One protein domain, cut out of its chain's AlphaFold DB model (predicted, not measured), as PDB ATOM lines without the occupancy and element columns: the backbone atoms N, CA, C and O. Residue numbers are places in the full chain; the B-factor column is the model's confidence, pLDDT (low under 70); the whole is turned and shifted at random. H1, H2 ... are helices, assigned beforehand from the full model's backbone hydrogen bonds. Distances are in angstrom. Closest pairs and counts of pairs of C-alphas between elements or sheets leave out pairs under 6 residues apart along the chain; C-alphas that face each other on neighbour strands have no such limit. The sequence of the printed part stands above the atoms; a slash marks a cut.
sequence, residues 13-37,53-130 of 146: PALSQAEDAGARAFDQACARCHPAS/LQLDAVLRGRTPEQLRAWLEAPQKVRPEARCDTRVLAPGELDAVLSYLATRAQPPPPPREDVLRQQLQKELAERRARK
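What this domain is: This is residues 13 to 37 and 53 to 130 of the 146 residues of an uncharacterized protein of Pyxidicoccus fallax (UniProt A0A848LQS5). A long helix, H6, sticks out as a free arm from a small compact body of helices, with residues 107 to 110 leading into it. In the body H5 is the middle piece: H1 crosses it on one side, H3 packs on the other, H2 packs on its last residue, Arg 103, and short H4 makes a corner with H3. The 103 printed residues include six named helices, H1 to H6 in order, and no named strand: all helix. The whole is only just loose, close to extended, with a radius of gyration of the C-alphas of 19.2 A, and spans 63 by 36 by 23 A.

Where its parts are: H6, residues 111 to 130, measures 28.8 A and ends at C-alpha 130 (185.000, 111.589, 253.760). H5, residues 93 to 103, measures 15.3 A. H1, residues 13 to 29, measures 24.4 A from C-alpha 13 (226.385, 135.680, 272.277). H3, residues 64 to 72, measures 12.2 A; H2 is residues 55 to 59 and H4 residues 74 to 77.

How they stand to each other: H6 touches no helix. H5 is the hub, touching three helices. H1 touches it about perpendicular, at 80 degrees; their closest C-alphas, Gly 22 and Ala 95, are 4.2 A apart. H3 touches H5 at a steep tilt of 46 degrees, opposite ways, closest at C-alphas 68 and 97, 6.9 A. H2 touches H5, closest at C-alphas 56 and 103, 6.3 A. H3 and H4 only just touch, only at the corner, with 3 pairs of C-alphas within 8 A, closest at 70 and 77, 6.2 A. H1 and H3 are apart. Every O i to N i+4 pair is within hydrogen-bond range in H1, H2, H3, H5 and H6; H4 is too short for one.

The domain as a whole: The C-alphas farthest apart, Val 87 and Lys 130, are 63.5 A apart. Residues 38 to 52 are not printed; C-alphas 37 and 53 are 11.0 A apart across the cut. The link from H4 to H5 is long, 15 residues. The pLDDT is under 70 at residues 13 to 19, 35 to 37, 53 to 54 and 106 to 107.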
ATOM      1  N   PRO A  13     225.942 134.334 271.903       63.53
ATOM      2  CA  PRO A  13     226.385 135.680 272.277       63.53
ATOM      3  C   PRO A  13     226.994 136.467 271.108       63.53
ATOM      4  O   PRO A  13     226.898 137.691 271.085       63.53
ATOM      5  N   ALA A  14     227.577 135.793 270.112       60.69
ATOM      6  CA  ALA A  14     228.106 136.463 268.925       60.69
ATOM      7  C   ALA A  14     226.989 137.055 268.046       60.69
ATOM      8  O   ALA A  14     227.173 138.130 267.479       60.69
ATOM      9  N   LEU A  15     225.822 136.400 267.978       60.12
ATOM     10  CA  LEU A  15     224.653 136.943 267.278       60.12
ATOM     11  C   LEU A  15     224.082 138.168 268.003       60.12
ATOM     12  O   LEU A  15     223.829 139.177 267.354       60.12
ATOM     13  N   SER A  16     223.984 138.121 269.338       62.22
ATOM     14  CA  SER A  16     223.511 139.260 270.144       62.22
ATOM     15  C   SER A  16     224.362 140.511 269.919       62.22
ATOM     16  O   SER A  16     223.829 141.591 269.695       62.22
ATOM     17  N   GLN A  17     225.694 140.375 269.911       61.41
ATOM     18  CA  GLN A  17     226.572 141.534 269.727       61.41
ATOM     19  C   GLN A  17     226.478 142.153 268.325       61.41
ATOM     20  O   GLN A  17     226.655 143.365 268.183       61.41
ATOM     21  N   ALA A  18     226.196 141.348 267.296       62.00
ATOM     22  CA  ALA A  18     225.969 141.841 265.940       62.00
ATOM     23  C   ALA A  18     224.635 142.600 265.823       62.00
ATOM     24  O   ALA A  18     224.587 143.650 265.179       62.00
ATOM     25  N   GLU A  19     223.580 142.122 266.491       67.00
ATOM     26  CA  GLU A  19     222.299 142.833 266.578       67.00
ATOM     27  C   GLU A  19     222.440 144.159 267.337       67.00
ATOM     28  O   GLU A  19     221.972 145.191 266.857       67.00
ATOM     29  N   ASP A  20     223.172 144.166 268.454       77.38
ATOM     30  CA  ASP A  20     223.437 145.378 269.237       77.38
ATOM     31  C   ASP A  20     224.271 146.405 268.454       77.38
ATOM     32  O   ASP A  20     224.057 147.614 268.561       77.38
ATOM     33  N   ALA A  21     225.240 145.946 267.654       83.56
ATOM     34  CA  ALA A  21     226.022 146.815 266.779       83.56
ATOM     35  C   ALA A  21     225.155 147.427 265.669       83.56
ATOM     36  O   ALA A  21     225.234 148.633 265.430       83.56
ATOM     37  N   GLY A  22     224.294 146.621 265.044       85.94
ATOM     38  CA  GLY A  22     223.361 147.087 264.022       85.94
ATOM     39  C   GLY A  22     222.330 148.077 264.561       85.94
ATOM     40  O   GLY A  22     222.076 149.097 263.921       85.94
ATOM     41  N   ALA A  23     221.799 147.833 265.762       86.19
ATOM     42  CA  ALA A  23     220.881 148.744 266.440       86.19
ATOM     43  C   ALA A  23     221.543 150.096 266.754       86.19
ATOM     44  O   ALA A  23     220.979 151.144 266.451       86.19
ATOM     45  N   ARG A  24     222.779 150.096 267.274       86.88
ATOM     46  CA  ARG A  24     223.521 151.341 267.550       86.88
ATOM     47  C   ARG A  24     223.830 152.134 266.284       86.88
ATOM     48  O   ARG A  24     223.629 153.346 266.264       86.88
ATOM     49  N   ALA A  25     224.292 151.465 265.230       88.38
ATOM     50  CA  ALA A  25     224.558 152.115 263.949       88.38
ATOM     51  C   ALA A  25     223.264 152.681 263.332       88.38
ATOM     52  O   ALA A  25     223.254 153.793 262.799       88.38
ATOM     53  N   PHE A  26     222.142 151.971 263.481       88.31
ATOM     54  CA  PHE A  26     220.824 152.472 263.100       88.31
ATOM     55  C   PHE A  26     220.416 153.715 263.905       88.31
ATOM     56  O   PHE A  26     219.944 154.693 263.324       88.31
ATOM     57  N   ASP A  27     220.616 153.724 265.221       86.19
ATOM     58  CA  ASP A  27     220.269 154.874 266.061       86.19
ATOM     59  C   ASP A  27     221.077 156.125 265.695       86.19
ATOM     60  O   ASP A  27     220.544 157.238 265.655       86.19
ATOM     61  N   GLN A  28     222.351 155.943 265.353       84.56
ATOM     62  CA  GLN A  28     223.240 157.030 264.954       84.56
ATOM     63  C   GLN A  28     222.903 157.593 263.567       84.56
ATOM     64  O   GLN A  28     222.863 158.814 263.387       84.56
ATOM     65  N   ALA A  29     222.650 156.722 262.587       84.94
ATOM     66  CA  ALA A  29     222.517 157.114 261.184       84.94
ATOM     67  C   ALA A  29     221.065 157.304 260.717       84.94
ATOM     68  O   ALA A  29     220.796 158.089 259.808       84.94
ATOM     69  N   CYS A  30     220.115 156.577 261.306       85.56
ATOM     70  CA  CYS A  30     218.771 156.412 260.752       85.56
ATOM     71  C   CYS A  30     217.665 156.936 261.675       85.56
ATOM     72  O   CYS A  30     216.700 157.523 261.173       85.56
ATOM     73  N   ALA A  31     217.791 156.792 262.999       84.38
ATOM     74  CA  ALA A  31     216.696 157.079 263.934       84.38
ATOM     75  C   ALA A  31     216.221 158.542 263.931       84.38
ATOM     76  O   ALA A  31     215.053 158.814 264.213       84.38
ATOM     77  N   ARG A  32     217.079 159.492 263.528       81.88
ATOM     78  CA  ARG A  32     216.704 160.913 263.379       81.88
ATOM     79  C   ARG A  32     215.622 161.144 262.319       81.88
ATOM     80  O   ARG A  32     214.866 162.106 262.425       81.88
ATOM     81  N   CYS A  33     215.565 160.294 261.293       79.81
ATOM     82  CA  CYS A  33     214.581 160.383 260.210       79.81
ATOM     83  C   CYS A  33     213.585 159.214 260.209       79.81
ATOM     84  O   CYS A  33     212.503 159.356 259.643       79.81
ATOM     85  N   HIS A  34     213.926 158.085 260.833       80.88
ATOM     86  CA  HIS A  34     213.114 156.870 260.902       80.88
ATOM     87  C   HIS A  34     212.957 156.416 262.360       80.88
ATOM     88  O   HIS A  34     213.761 155.614 262.834       80.88
ATOM     89  N   PRO A  35     211.939 156.901 263.091       69.00
ATOM     90  CA  PRO A  35     211.719 156.466 264.464       69.00
ATOM     91  C   PRO A  35     211.414 154.961 264.512       69.00
ATOM     92  O   PRO A  35     210.595 154.456 263.743       69.00
ATOM     93  N   ALA A  36     212.066 154.253 265.437       57.28
ATOM     94  CA  ALA A  36     211.987 152.797 265.573       57.28
ATOM     95  C   ALA A  36     210.629 152.276 266.096       57.28
ATOM     96  O   ALA A  36     210.432 151.063 266.166       57.28
ATOM     97  N   SER A  37     209.691 153.152 266.473       53.50
ATOM     98  CA  SER A  37     208.335 152.775 266.890       53.50
ATOM     99  C   SER A  37     207.379 153.972 266.788       53.50
ATOM    100  O   SER A  37     207.818 155.106 267.002       53.50
ATOM    101  N   LEU A  53     208.665 157.724 257.163       57.38
ATOM    102  CA  LEU A  53     207.961 156.579 256.608       57.38
ATOM    103  C   LEU A  53     208.203 155.397 257.550       57.38
ATOM    104  O   LEU A  53     209.368 155.120 257.853       57.38
ATOM    105  N   GLN A  54     207.128 154.772 258.051       64.94
ATOM    106  CA  GLN A  54     207.256 153.620 258.942       64.94
ATOM    107  C   GLN A  54     208.112 152.573 258.239       64.94
ATOM    108  O   GLN A  54     207.688 151.958 257.256       64.94
ATOM    109  N   LEU A  55     209.349 152.443 258.713       74.31
ATOM    110  CA  LEU A  55     210.395 151.738 257.992       74.31
ATOM    111  C   LEU A  55     210.020 150.261 257.843       74.31
ATOM    112  O   LEU A  55     210.200 149.688 256.776       74.31
ATOM    113  N   ASP A  56     209.350 149.703 258.851       70.19
ATOM    114  CA  ASP A  56     208.885 148.315 258.889       70.19
ATOM    115  C   ASP A  56     207.996 147.944 257.687       70.19
ATOM    116  O   ASP A  56     208.091 146.840 257.152       70.19
ATOM    117  N   ALA A  57     207.151 148.863 257.204       70.38
ATOM    118  CA  ALA A  57     206.307 148.612 256.034       70.38
ATOM    119  C   ALA A  57     207.107 148.597 254.724       70.38
ATOM    120  O   ALA A  57     206.809 147.811 253.827       70.38
ATOM    121  N   VAL A  58     208.135 149.441 254.626       76.31
ATOM    122  CA  VAL A  58     209.025 149.510 253.458       76.31
ATOM    123  C   VAL A  58     209.938 148.298 253.402       76.31
ATOM    124  O   VAL A  58     210.163 147.756 252.324       76.31
ATOM    125  N   LEU A  59     210.451 147.875 254.557       81.38
ATOM    126  CA  LEU A  59     211.367 146.746 254.669       81.38
ATOM    127  C   LEU A  59     210.705 145.437 254.229       81.38
ATOM    128  O   LEU A  59     211.318 144.673 253.493       81.38
ATOM    129  N   ARG A  60     209.428 145.218 254.576       77.25
ATOM    130  CA  ARG A  60     208.669 144.024 254.153       77.25
ATOM    131  C   ARG A  60     208.548 143.859 252.635       77.25
ATOM    132  O   ARG A  60     208.349 142.746 252.163       77.25
ATOM    133  N   GLY A  61     208.623 144.953 251.879       79.81
ATOM    134  CA  GLY A  61     208.491 144.947 250.421       79.81
ATOM    135  C   GLY A  61     209.816 144.898 249.660       79.81
ATOM    136  O   GLY A  61     209.791 145.030 248.437       79.81
ATOM    137  N   ARG A  62     210.963 144.778 250.343       83.81
ATOM    138  CA  ARG A  62     212.289 144.860 249.717       83.81
ATOM    139  C   ARG A  62     213.116 143.609 249.957       83.81
ATOM    140  O   ARG A  62     213.082 143.027 251.036       83.81
ATOM    141  N   THR A  63     213.903 143.230 248.953       86.00
ATOM    142  CA  THR A  63     214.914 142.179 249.115       86.00
ATOM    143  C   THR A  63     216.156 142.726 249.834       86.00
ATOM    144  O   THR A  63     216.395 143.942 249.808       86.00
ATOM    145  N   PRO A  64     216.981 141.863 250.456       83.88
ATOM    146  CA  PRO A  64     218.237 142.283 251.080       83.88
ATOM    147  C   PRO A  64     219.168 143.036 250.119       83.88
ATOM    148  O   PRO A  64     219.798 144.015 250.506       83.88
ATOM    149  N   GLU A  65     219.214 142.640 248.847       87.44
ATOM    150  CA  GLU A  65     220.045 143.267 247.814       87.44
ATOM    151  C   GLU A  65     219.537 144.668 247.468       87.44
ATOM    152  O   GLU A  65     220.326 145.599 247.321       87.44
ATOM    153  N   GLN A  66     218.213 144.841 247.387       89.38
ATOM    154  CA  GLN A  66     217.602 146.154 247.180       89.38
ATOM    155  C   GLN A  66     217.873 147.088 248.358       89.38
ATOM    156  O   GLN A  66     218.081 148.286 248.160       89.38
ATOM    157  N   LEU A  67     217.869 146.551 249.579       88.56
ATOM    158  CA  LEU A  67     218.188 147.316 250.776       88.56
ATOM    159  C   LEU A  67     219.674 147.684 250.824       88.56
ATOM    160  O   LEU A  67     219.993 148.831 251.120       88.56
ATOM    161  N   ARG A  68     220.570 146.763 250.454       90.00
ATOM    162  CA  ARG A  68     222.008 147.037 250.333       90.00
ATOM    163  C   ARG A  68     222.283 148.123 249.295       90.00
ATOM    164  O   ARG A  68     222.912 149.116 249.632       90.00
ATOM    165  N   ALA A  69     221.734 148.001 248.086       90.31
ATOM    166  CA  ALA A  69     221.893 149.013 247.038       90.31
ATOM    167  C   ALA A  69     221.357 150.389 247.472       90.31
ATOM    168  O   ALA A  69     221.960 151.421 247.170       90.31
ATOM    169  N   TRP A  70     220.239 150.411 248.209       90.44
ATOM    170  CA  TRP A  70     219.719 151.639 248.805       90.44
ATOM    171  C   TRP A  70     220.681 152.219 249.842       90.44
ATOM    172  O   TRP A  70     220.952 153.411 249.789       90.44
ATOM    173  N   LEU A  71     221.205 151.410 250.767       89.31
ATOM    174  CA  LEU A  71     222.106 151.885 251.821       89.31
ATOM    175  C   LEU A  71     223.476 152.318 251.294       89.31
ATOM    176  O   LEU A  71     224.057 153.253 251.833       89.31
ATOM    177  N   GLU A  72     223.985 151.704 250.233       90.31
ATOM    178  CA  GLU A  72     225.256 152.106 249.621       90.31
ATOM    179  C   GLU A  72     225.148 153.454 248.901       90.31
ATOM    180  O   GLU A  72     226.069 154.270 248.957       90.31
ATOM    181  N   ALA A  73     224.037 153.698 248.199       89.25
ATOM    182  CA  ALA A  73     223.859 154.925 247.435       89.25
ATOM    183  C   ALA A  73     222.376 155.258 247.181       89.25
ATOM    184  O   ALA A  73     221.873 155.047 246.068       89.25
ATOM    185  N   PRO A  74     221.677 155.878 248.152       90.44
ATOM    186  CA  PRO A  74     220.265 156.228 248.014       90.44
ATOM    187  C   PRO A  74     219.996 157.092 246.778       90.44
ATOM    188  O   PRO A  74     219.021 156.863 246.068       90.44
ATOM    189  N   GLN A  75     220.896 158.035 246.472       91.19
ATOM    190  CA  GLN A  75     220.771 158.945 245.328       91.19
ATOM    191  C   GLN A  75     220.964 158.246 243.975       91.19
ATOM    192  O   GLN A  75     220.452 158.727 242.968       91.19
ATOM    193  N   LYS A  76     221.674 157.106 243.927       90.50
ATOM    194  CA  LYS A  76     221.797 156.303 242.697       90.50
ATOM    195  C   LYS A  76     220.527 155.504 242.420       90.50
ATOM    196  O   LYS A  76     220.165 155.332 241.263       90.50
ATOM    197  N   VAL A  77     219.858 155.028 243.470       89.31
ATOM    198  CA  VAL A  77     218.574 154.320 243.347       89.31
ATOM    199  C   VAL A  77     217.434 155.304 243.083       89.31
ATOM    200  O   VAL A  77     216.532 155.020 242.297       89.31
ATOM    201  N   ARG A  78     217.464 156.466 243.742       88.81
ATOM    202  CA  ARG A  78     216.452 157.513 243.634       88.81
ATOM    203  C   ARG A  78     217.116 158.894 243.741       88.81
ATOM    204  O   ARG A  78     217.459 159.291 244.854       88.81
ATOM    205  N   PRO A  79     217.262 159.651 242.640       89.00
ATOM    206  CA  PRO A  79     217.983 160.931 242.627       89.00
ATOM    207  C   PRO A  79     217.499 161.954 243.663       89.00
ATOM    208  O   PRO A  79     218.296 162.697 244.228       89.00
ATOM    209  N   GLU A  80     216.202 161.971 243.967       88.19
ATOM    210  CA  GLU A  80     215.592 162.866 244.952       88.19
ATOM    211  C   GLU A  80     215.665 162.360 246.409       88.19
ATOM    212  O   GLU A  80     215.069 162.961 247.314       88.19
ATOM    213  N   ALA A  81     216.364 161.249 246.667       86.00
ATOM    214  CA  ALA A  81     216.527 160.698 248.006       86.00
ATOM    215  C   ALA A  81     217.323 161.647 248.914       86.00
ATOM    216  O   ALA A  81     218.479 161.983 248.660       86.00
ATOM    217  N   ARG A  82     216.704 162.022 250.039       86.00
ATOM    218  CA  ARG A  82     217.330 162.823 251.105       86.00
ATOM    219  C   ARG A  82     217.953 161.983 252.225       86.00
ATOM    220  O   ARG A  82     218.432 162.544 253.200       86.00
ATOM    221  N   CYS A  83     217.891 160.658 252.111       85.81
ATOM    222  CA  CYS A  83     218.562 159.752 253.036       85.81
ATOM    223  C   CYS A  83     220.071 159.843 252.776       85.81
ATOM    224  O   CYS A  83     220.497 159.629 251.640       85.81
ATOM    225  N   ASP A  84     220.857 160.208 253.790       84.50
ATOM    226  CA  ASP A  84     222.317 160.228 253.695       84.50
ATOM    227  C   ASP A  84     222.890 159.088 254.524       84.50
ATOM    228  O   ASP A  84     222.887 159.130 255.751       84.50
ATOM    229  N   THR A  85     223.343 158.049 253.837       84.38
ATOM    230  CA  THR A  85     223.905 156.839 254.438       84.38
ATOM    231  C   THR A  85     225.428 156.871 254.490       84.38
ATOM    232  O   THR A  85     226.027 155.974 255.071       84.38
ATOM    233  N   ARG A  86     226.071 157.930 253.968       81.50
ATOM    234  CA  ARG A  86     227.535 158.119 254.026       81.50
ATOM    235  C   ARG A  86     228.060 158.325 255.446       81.50
ATOM    236  O   ARG A  86     229.264 158.278 255.662       81.50
ATOM    237  N   VAL A  87     227.159 158.581 256.391       83.25
ATOM    238  CA  VAL A  87     227.465 158.645 257.823       83.25
ATOM    239  C   VAL A  87     227.765 157.270 258.428       83.25
ATOM    240  O   VAL A  87     228.352 157.224 259.501       83.25
ATOM    241  N   LEU A  88     227.385 156.171 257.762       84.75
ATOM    242  CA  LEU A  88     227.704 154.814 258.204       84.75
ATOM    243  C   LEU A  88     229.158 154.478 257.880       84.75
ATOM    244  O   LEU A  88     229.614 154.674 256.749       84.75
ATOM    245  N   ALA A  89     229.877 153.911 258.846       82.62
ATOM    246  CA  ALA A  89     231.195 153.364 258.575       82.62
ATOM    247  C   ALA A  89     231.088 152.119 257.663       82.62
ATOM    248  O   ALA A  89     230.094 151.389 257.718       82.62
ATOM    249  N   PRO A  90     232.123 151.798 256.861       73.56
ATOM    250  CA  PRO A  90     232.091 150.642 255.958       73.56
ATOM    251  C   PRO A  90     231.779 149.303 256.647       73.56
ATOM    252  O   PRO A  90     231.137 148.447 256.052       73.56
ATOM    253  N   GLY A  91     232.191 149.131 257.910       78.62
ATOM    254  CA  GLY A  91     231.893 147.935 258.710       78.62
ATOM    255  C   GLY A  91     230.511 147.928 259.375       78.62
ATOM    256  O   GLY A  91     230.092 146.901 259.898       78.62
ATOM    257  N   GLU A  92     229.794 149.053 259.367       86.75
ATOM    258  CA  GLU A  92     228.471 149.184 259.990       86.75
ATOM    259  C   GLU A  92     227.334 148.878 259.015       86.75
ATOM    260  O   GLU A  92     226.234 148.544 259.447       86.75
ATOM    261  N   LEU A  93     227.591 148.944 257.706       87.75
ATOM    262  CA  LEU A  93     226.578 148.693 256.682       87.75
ATOM    263  C   LEU A  93     225.972 147.287 256.809       87.75
ATOM    264  O   LEU A  93     224.750 147.146 256.829       87.75
ATOM    265  N   ASP A  94     226.802 146.254 256.962       86.62
ATOM    266  CA  ASP A  94     226.321 144.878 257.131       86.62
ATOM    267  C   ASP A  94     225.616 144.659 258.481       86.62
ATOM    268  O   ASP A  94     224.653 143.888 258.563       86.62
ATOM    269  N   ALA A  95     226.039 145.371 259.529       87.81
ATOM    270  CA  ALA A  95     225.388 145.332 260.836       87.81
ATOM    271  C   ALA A  95     223.985 145.962 260.776       87.81
ATOM    272  O   ALA A  95     223.014 145.363 261.238       87.81
ATOM    273  N   VAL A  96     223.851 147.126 260.131       89.12
ATOM    274  CA  VAL A  96     222.557 147.784 259.896       89.12
ATOM    275  C   VAL A  96     221.669 146.936 258.994       89.12
ATOM    276  O   VAL A  96     220.490 146.775 259.293       89.12
ATOM    277  N   LEU A  97     222.207 146.342 257.925       87.88
ATOM    278  CA  LEU A  97     221.447 145.427 257.067       87.88
ATOM    279  C   LEU A  97     220.884 144.243 257.854       87.88
ATOM    280  O   LEU A  97     219.706 143.917 257.704       87.88
ATOM    281  N   SER A  98     221.703 143.634 258.713       85.50
ATOM    282  CA  SER A  98     221.290 142.517 259.567       85.50
ATOM    283  C   SER A  98     220.190 142.939 260.541       85.50
ATOM    284  O   SER A  98     219.164 142.268 260.637       85.50
ATOM    285  N   TYR A  99     220.344 144.094 261.190       86.50
ATOM    286  CA  TYR A  99     219.327 144.653 262.082       86.50
ATOM    287  C   TYR A  99     218.014 144.991 261.353       86.50
ATOM    288  O   TYR A  99     216.921 144.684 261.827       86.50
ATOM    289  N   LEU A 100     218.077 145.574 260.156       86.44
ATOM    290  CA  LEU A 100     216.880 145.857 259.363       86.44
ATOM    291  C   LEU A 100     216.191 144.573 258.877       86.44
ATOM    292  O   LEU A 100     214.966 144.550 258.752       86.44
ATOM    293  N   ALA A 101     216.942 143.497 258.635       82.94
ATOM    294  CA  ALA A 101     216.376 142.206 258.258       82.94
ATOM    295  C   ALA A 101     215.545 141.583 259.390       82.94
ATOM    296  O   ALA A 101     214.496 141.001 259.110       82.94
ATOM    297  N   THR A 102     215.948 141.738 260.657       79.38
ATOM    298  CA  THR A 102     215.143 141.254 261.795       79.38
ATOM    299  C   THR A 102     213.870 142.081 261.969       79.38
ATOM    300  O   THR A 102     212.797 141.525 262.196       79.38
ATOM    301  N   ARG A 103     213.945 143.395 261.732       77.75
ATOM    302  CA  ARG A 103     212.792 144.317 261.719       77.75
ATOM    303  C   ARG A 103     211.807 144.063 260.574       77.75
ATOM    304  O   ARG A 103     210.620 144.354 260.706       77.75
ATOM    305  N   ALA A 104     212.284 143.541 259.444       76.69
ATOM    306  CA  ALA A 104     211.450 143.226 258.288       76.69
ATOM    307  C   ALA A 104     210.542 142.006 258.517       76.69
ATOM    308  O   ALA A 104     209.566 141.826 257.786       76.69
ATOM    309  N   GLN A 105     210.845 141.157 259.506       70.69
ATOM    310  CA  GLN A 105     210.052 139.961 259.766       70.69
ATOM    311  C   GLN A 105     208.704 140.341 260.396       70.69
ATOM    312  O   GLN A 105     208.666 141.103 261.365       70.69
ATOM    313  N   PRO A 106     207.572 139.835 259.868       66.81
ATOM    314  CA  PRO A 106     206.298 140.008 260.546       66.81
ATOM    315  C   PRO A 106     206.378 139.348 261.929       66.81
ATOM    316  O   PRO A 106     206.996 138.284 262.055       66.81
ATOM    317  N   PRO A 107     205.752 139.939 262.964       67.62
ATOM    318  CA  PRO A 107     205.671 139.276 264.254       67.62
ATOM    319  C   PRO A 107     205.017 137.901 264.062       67.62
ATOM    320  O   PRO A 107     204.098 137.772 263.239       67.62
ATOM    321  N   PRO A 108     205.480 136.865 264.782       73.50
ATOM    322  CA  PRO A 108     204.862 135.554 264.688       73.50
ATOM    323  C   PRO A 108     203.365 135.674 265.015       73.50
ATOM    324  O   PRO A 108     203.000 136.438 265.916       73.50
ATOM    325  N   PRO A 109     202.488 134.950 264.295       81.94
ATOM    326  CA  PRO A 109     201.060 134.988 264.573       81.94
ATOM    327  C   PRO A 109     200.799 134.566 266.024       81.94
ATOM    328  O   PRO A 109     201.509 133.697 266.551       81.94
ATOM    329  N   PRO A 110     199.783 135.144 266.685       90.81
ATOM    330  CA  PRO A 110     199.454 134.762 268.044       90.81
ATOM    331  C   PRO A 110     199.076 133.279 268.089       90.81
ATOM    332  O   PRO A 110     198.540 132.701 267.138       90.81
ATOM    333  N   ARG A 111     199.368 132.637 269.224       89.81
ATOM    334  CA  ARG A 111     199.212 131.184 269.395       89.81
ATOM    335  C   ARG A 111     197.795 130.699 269.075       89.81
ATOM    336  O   ARG A 111     197.622 129.605 268.547       89.81
ATOM    337  N   GLU A 112     196.792 131.509 269.396       93.62
ATOM    338  CA  GLU A 112     195.383 131.227 269.119       93.62
ATOM    339  C   GLU A 112     195.070 131.131 267.621       93.62
ATOM    340  O   GLU A 112     194.344 130.227 267.205       93.62
ATOM    341  N   ASP A 113     195.672 131.990 266.798       92.50
ATOM    342  CA  ASP A 113     195.495 131.959 265.348       92.50
ATOM    343  C   ASP A 113     196.192 130.744 264.742       92.50
ATOM    344  O   ASP A 113     195.624 130.080 263.874       92.50
ATOM    345  N   VAL A 114     197.372 130.383 265.257       94.00
ATOM    346  CA  VAL A 114     198.066 129.147 264.865       94.00
ATOM    347  C   VAL A 114     197.193 127.925 265.155       94.00
ATOM    348  O   VAL A 114     196.997 127.081 264.280       94.00
ATOM    349  N   LEU A 115     196.616 127.845 266.357       96.31
ATOM    350  CA  LEU A 115     195.725 126.749 266.754       96.31
ATOM    351  C   LEU A 115     194.462 126.701 265.886       96.31
ATOM    352  O   LEU A 115     194.055 125.628 265.438       96.31
ATOM    353  N   ARG A 116     193.858 127.859 265.600       95.38
ATOM    354  CA  ARG A 116     192.680 127.953 264.732       95.38
ATOM    355  C   ARG A 116     192.988 127.458 263.318       95.38
ATOM    356  O   ARG A 116     192.207 126.682 262.771       95.38
ATOM    357  N   GLN A 117     194.118 127.867 262.742       94.12
ATOM    358  CA  GLN A 117     194.552 127.425 261.414       94.12
ATOM    359  C   GLN A 117     194.804 125.913 261.373       94.12
ATOM    360  O   GLN A 117     194.373 125.245 260.431       94.12
ATOM    361  N   GLN A 118     195.443 125.353 262.405       95.88
ATOM    362  CA  GLN A 118     195.659 123.907 262.522       95.88
ATOM    363  C   GLN A 118     194.334 123.141 262.566       95.88
ATOM    364  O   GLN A 118     194.137 122.217 261.779       95.88
ATOM    365  N   LEU A 119     193.392 123.573 263.409       97.38
ATOM    366  CA  LEU A 119     192.074 122.945 263.501       97.38
ATOM    367  C   LEU A 119     191.315 123.014 262.169       97.38
ATOM    368  O   LEU A 119     190.732 122.025 261.728       97.38
ATOM    369  N   GLN A 120     191.330 124.169 261.497       96.44
ATOM    370  CA  GLN A 120     190.695 124.325 260.185       96.44
ATOM    371  C   GLN A 120     191.295 123.375 259.148       96.44
ATOM    372  O   GLN A 120     190.548 122.750 258.390       96.44
ATOM    373  N   LYS A 121     192.623 123.223 259.144       96.06
ATOM    374  CA  LYS A 121     193.326 122.295 258.260       96.06
ATOM    375  C   LYS A 121     192.921 120.845 258.531       96.06
ATOM    376  O   LYS A 121     192.529 120.147 257.599       96.06
ATOM    377  N   GLU A 122     192.912 120.414 259.792       96.12
ATOM    378  CA  GLU A 122     192.479 119.060 260.163       96.12
ATOM    379  C   GLU A 122     191.025 118.782 259.764       96.12
ATOM    380  O   GLU A 122     190.694 117.704 259.261       96.12
ATOM    381  N   LEU A 123     190.129 119.751 259.966       96.56
ATOM    382  CA  LEU A 123     188.728 119.621 259.571       96.56
ATOM    383  C   LEU A 123     188.576 119.530 258.049       96.56
ATOM    384  O   LEU A 123     187.784 118.714 257.568       96.56
ATOM    385  N   ALA A 124     189.334 120.327 257.291       95.62
ATOM    386  CA  ALA A 124     189.350 120.270 255.834       95.62
ATOM    387  C   ALA A 124     189.857 118.908 255.332       95.62
ATOM    388  O   ALA A 124     189.211 118.287 254.488       95.62
ATOM    389  N   GLU A 125     190.939 118.387 255.912       95.19
ATOM    390  CA  GLU A 125     191.486 117.065 255.585       95.19
ATOM    391  C   GLU A 125     190.496 115.935 255.900       95.19
ATOM    392  O   GLU A 125     190.303 115.022 255.092       95.19
ATOM    393  N   ARG A 126     189.805 116.007 257.047       91.94
ATOM    394  CA  ARG A 126     188.757 115.039 257.417       91.94
ATOM    395  C   ARG A 126     187.577 115.078 256.450       91.94
ATOM    396  O   ARG A 126     187.073 114.021 256.072       91.94
ATOM    397  N   ARG A 127     187.135 116.271 256.043       91.62
ATOM    398  CA  ARG A 127     186.061 116.438 255.048       91.62
ATOM    399  C   ARG A 127     186.482 115.884 253.689       91.62
ATOM    400  O   ARG A 127     185.736 115.093 253.119       91.62
ATOM    401  N   ALA A 128     187.694 116.193 253.231       89.88
ATOM    402  CA  ALA A 128     188.241 115.671 251.981       89.88
ATOM    403  C   ALA A 128     188.361 114.135 251.990       89.88
ATOM    404  O   ALA A 128     188.011 113.482 251.009       89.88
ATOM    405  N   ARG A 129     188.782 113.529 253.114       87.69
ATOM    406  CA  ARG A 129     188.793 112.062 253.277       87.69
ATOM    407  C   ARG A 129     187.400 111.445 253.207       87.69
ATOM    408  O   ARG A 129     187.258 110.393 252.600       87.69
ATOM    409  N   LYS A 130     186.390 112.079 253.809       82.75
ATOM    410  CA  LYS A 130     185.000 111.589 253.760       82.75
ATOM    411  C   LYS A 130     184.358 111.733 252.378       82.75
ATOM    412  O   LYS A 130     183.463 110.965 252.058       82.75
TER     413      LYS A 130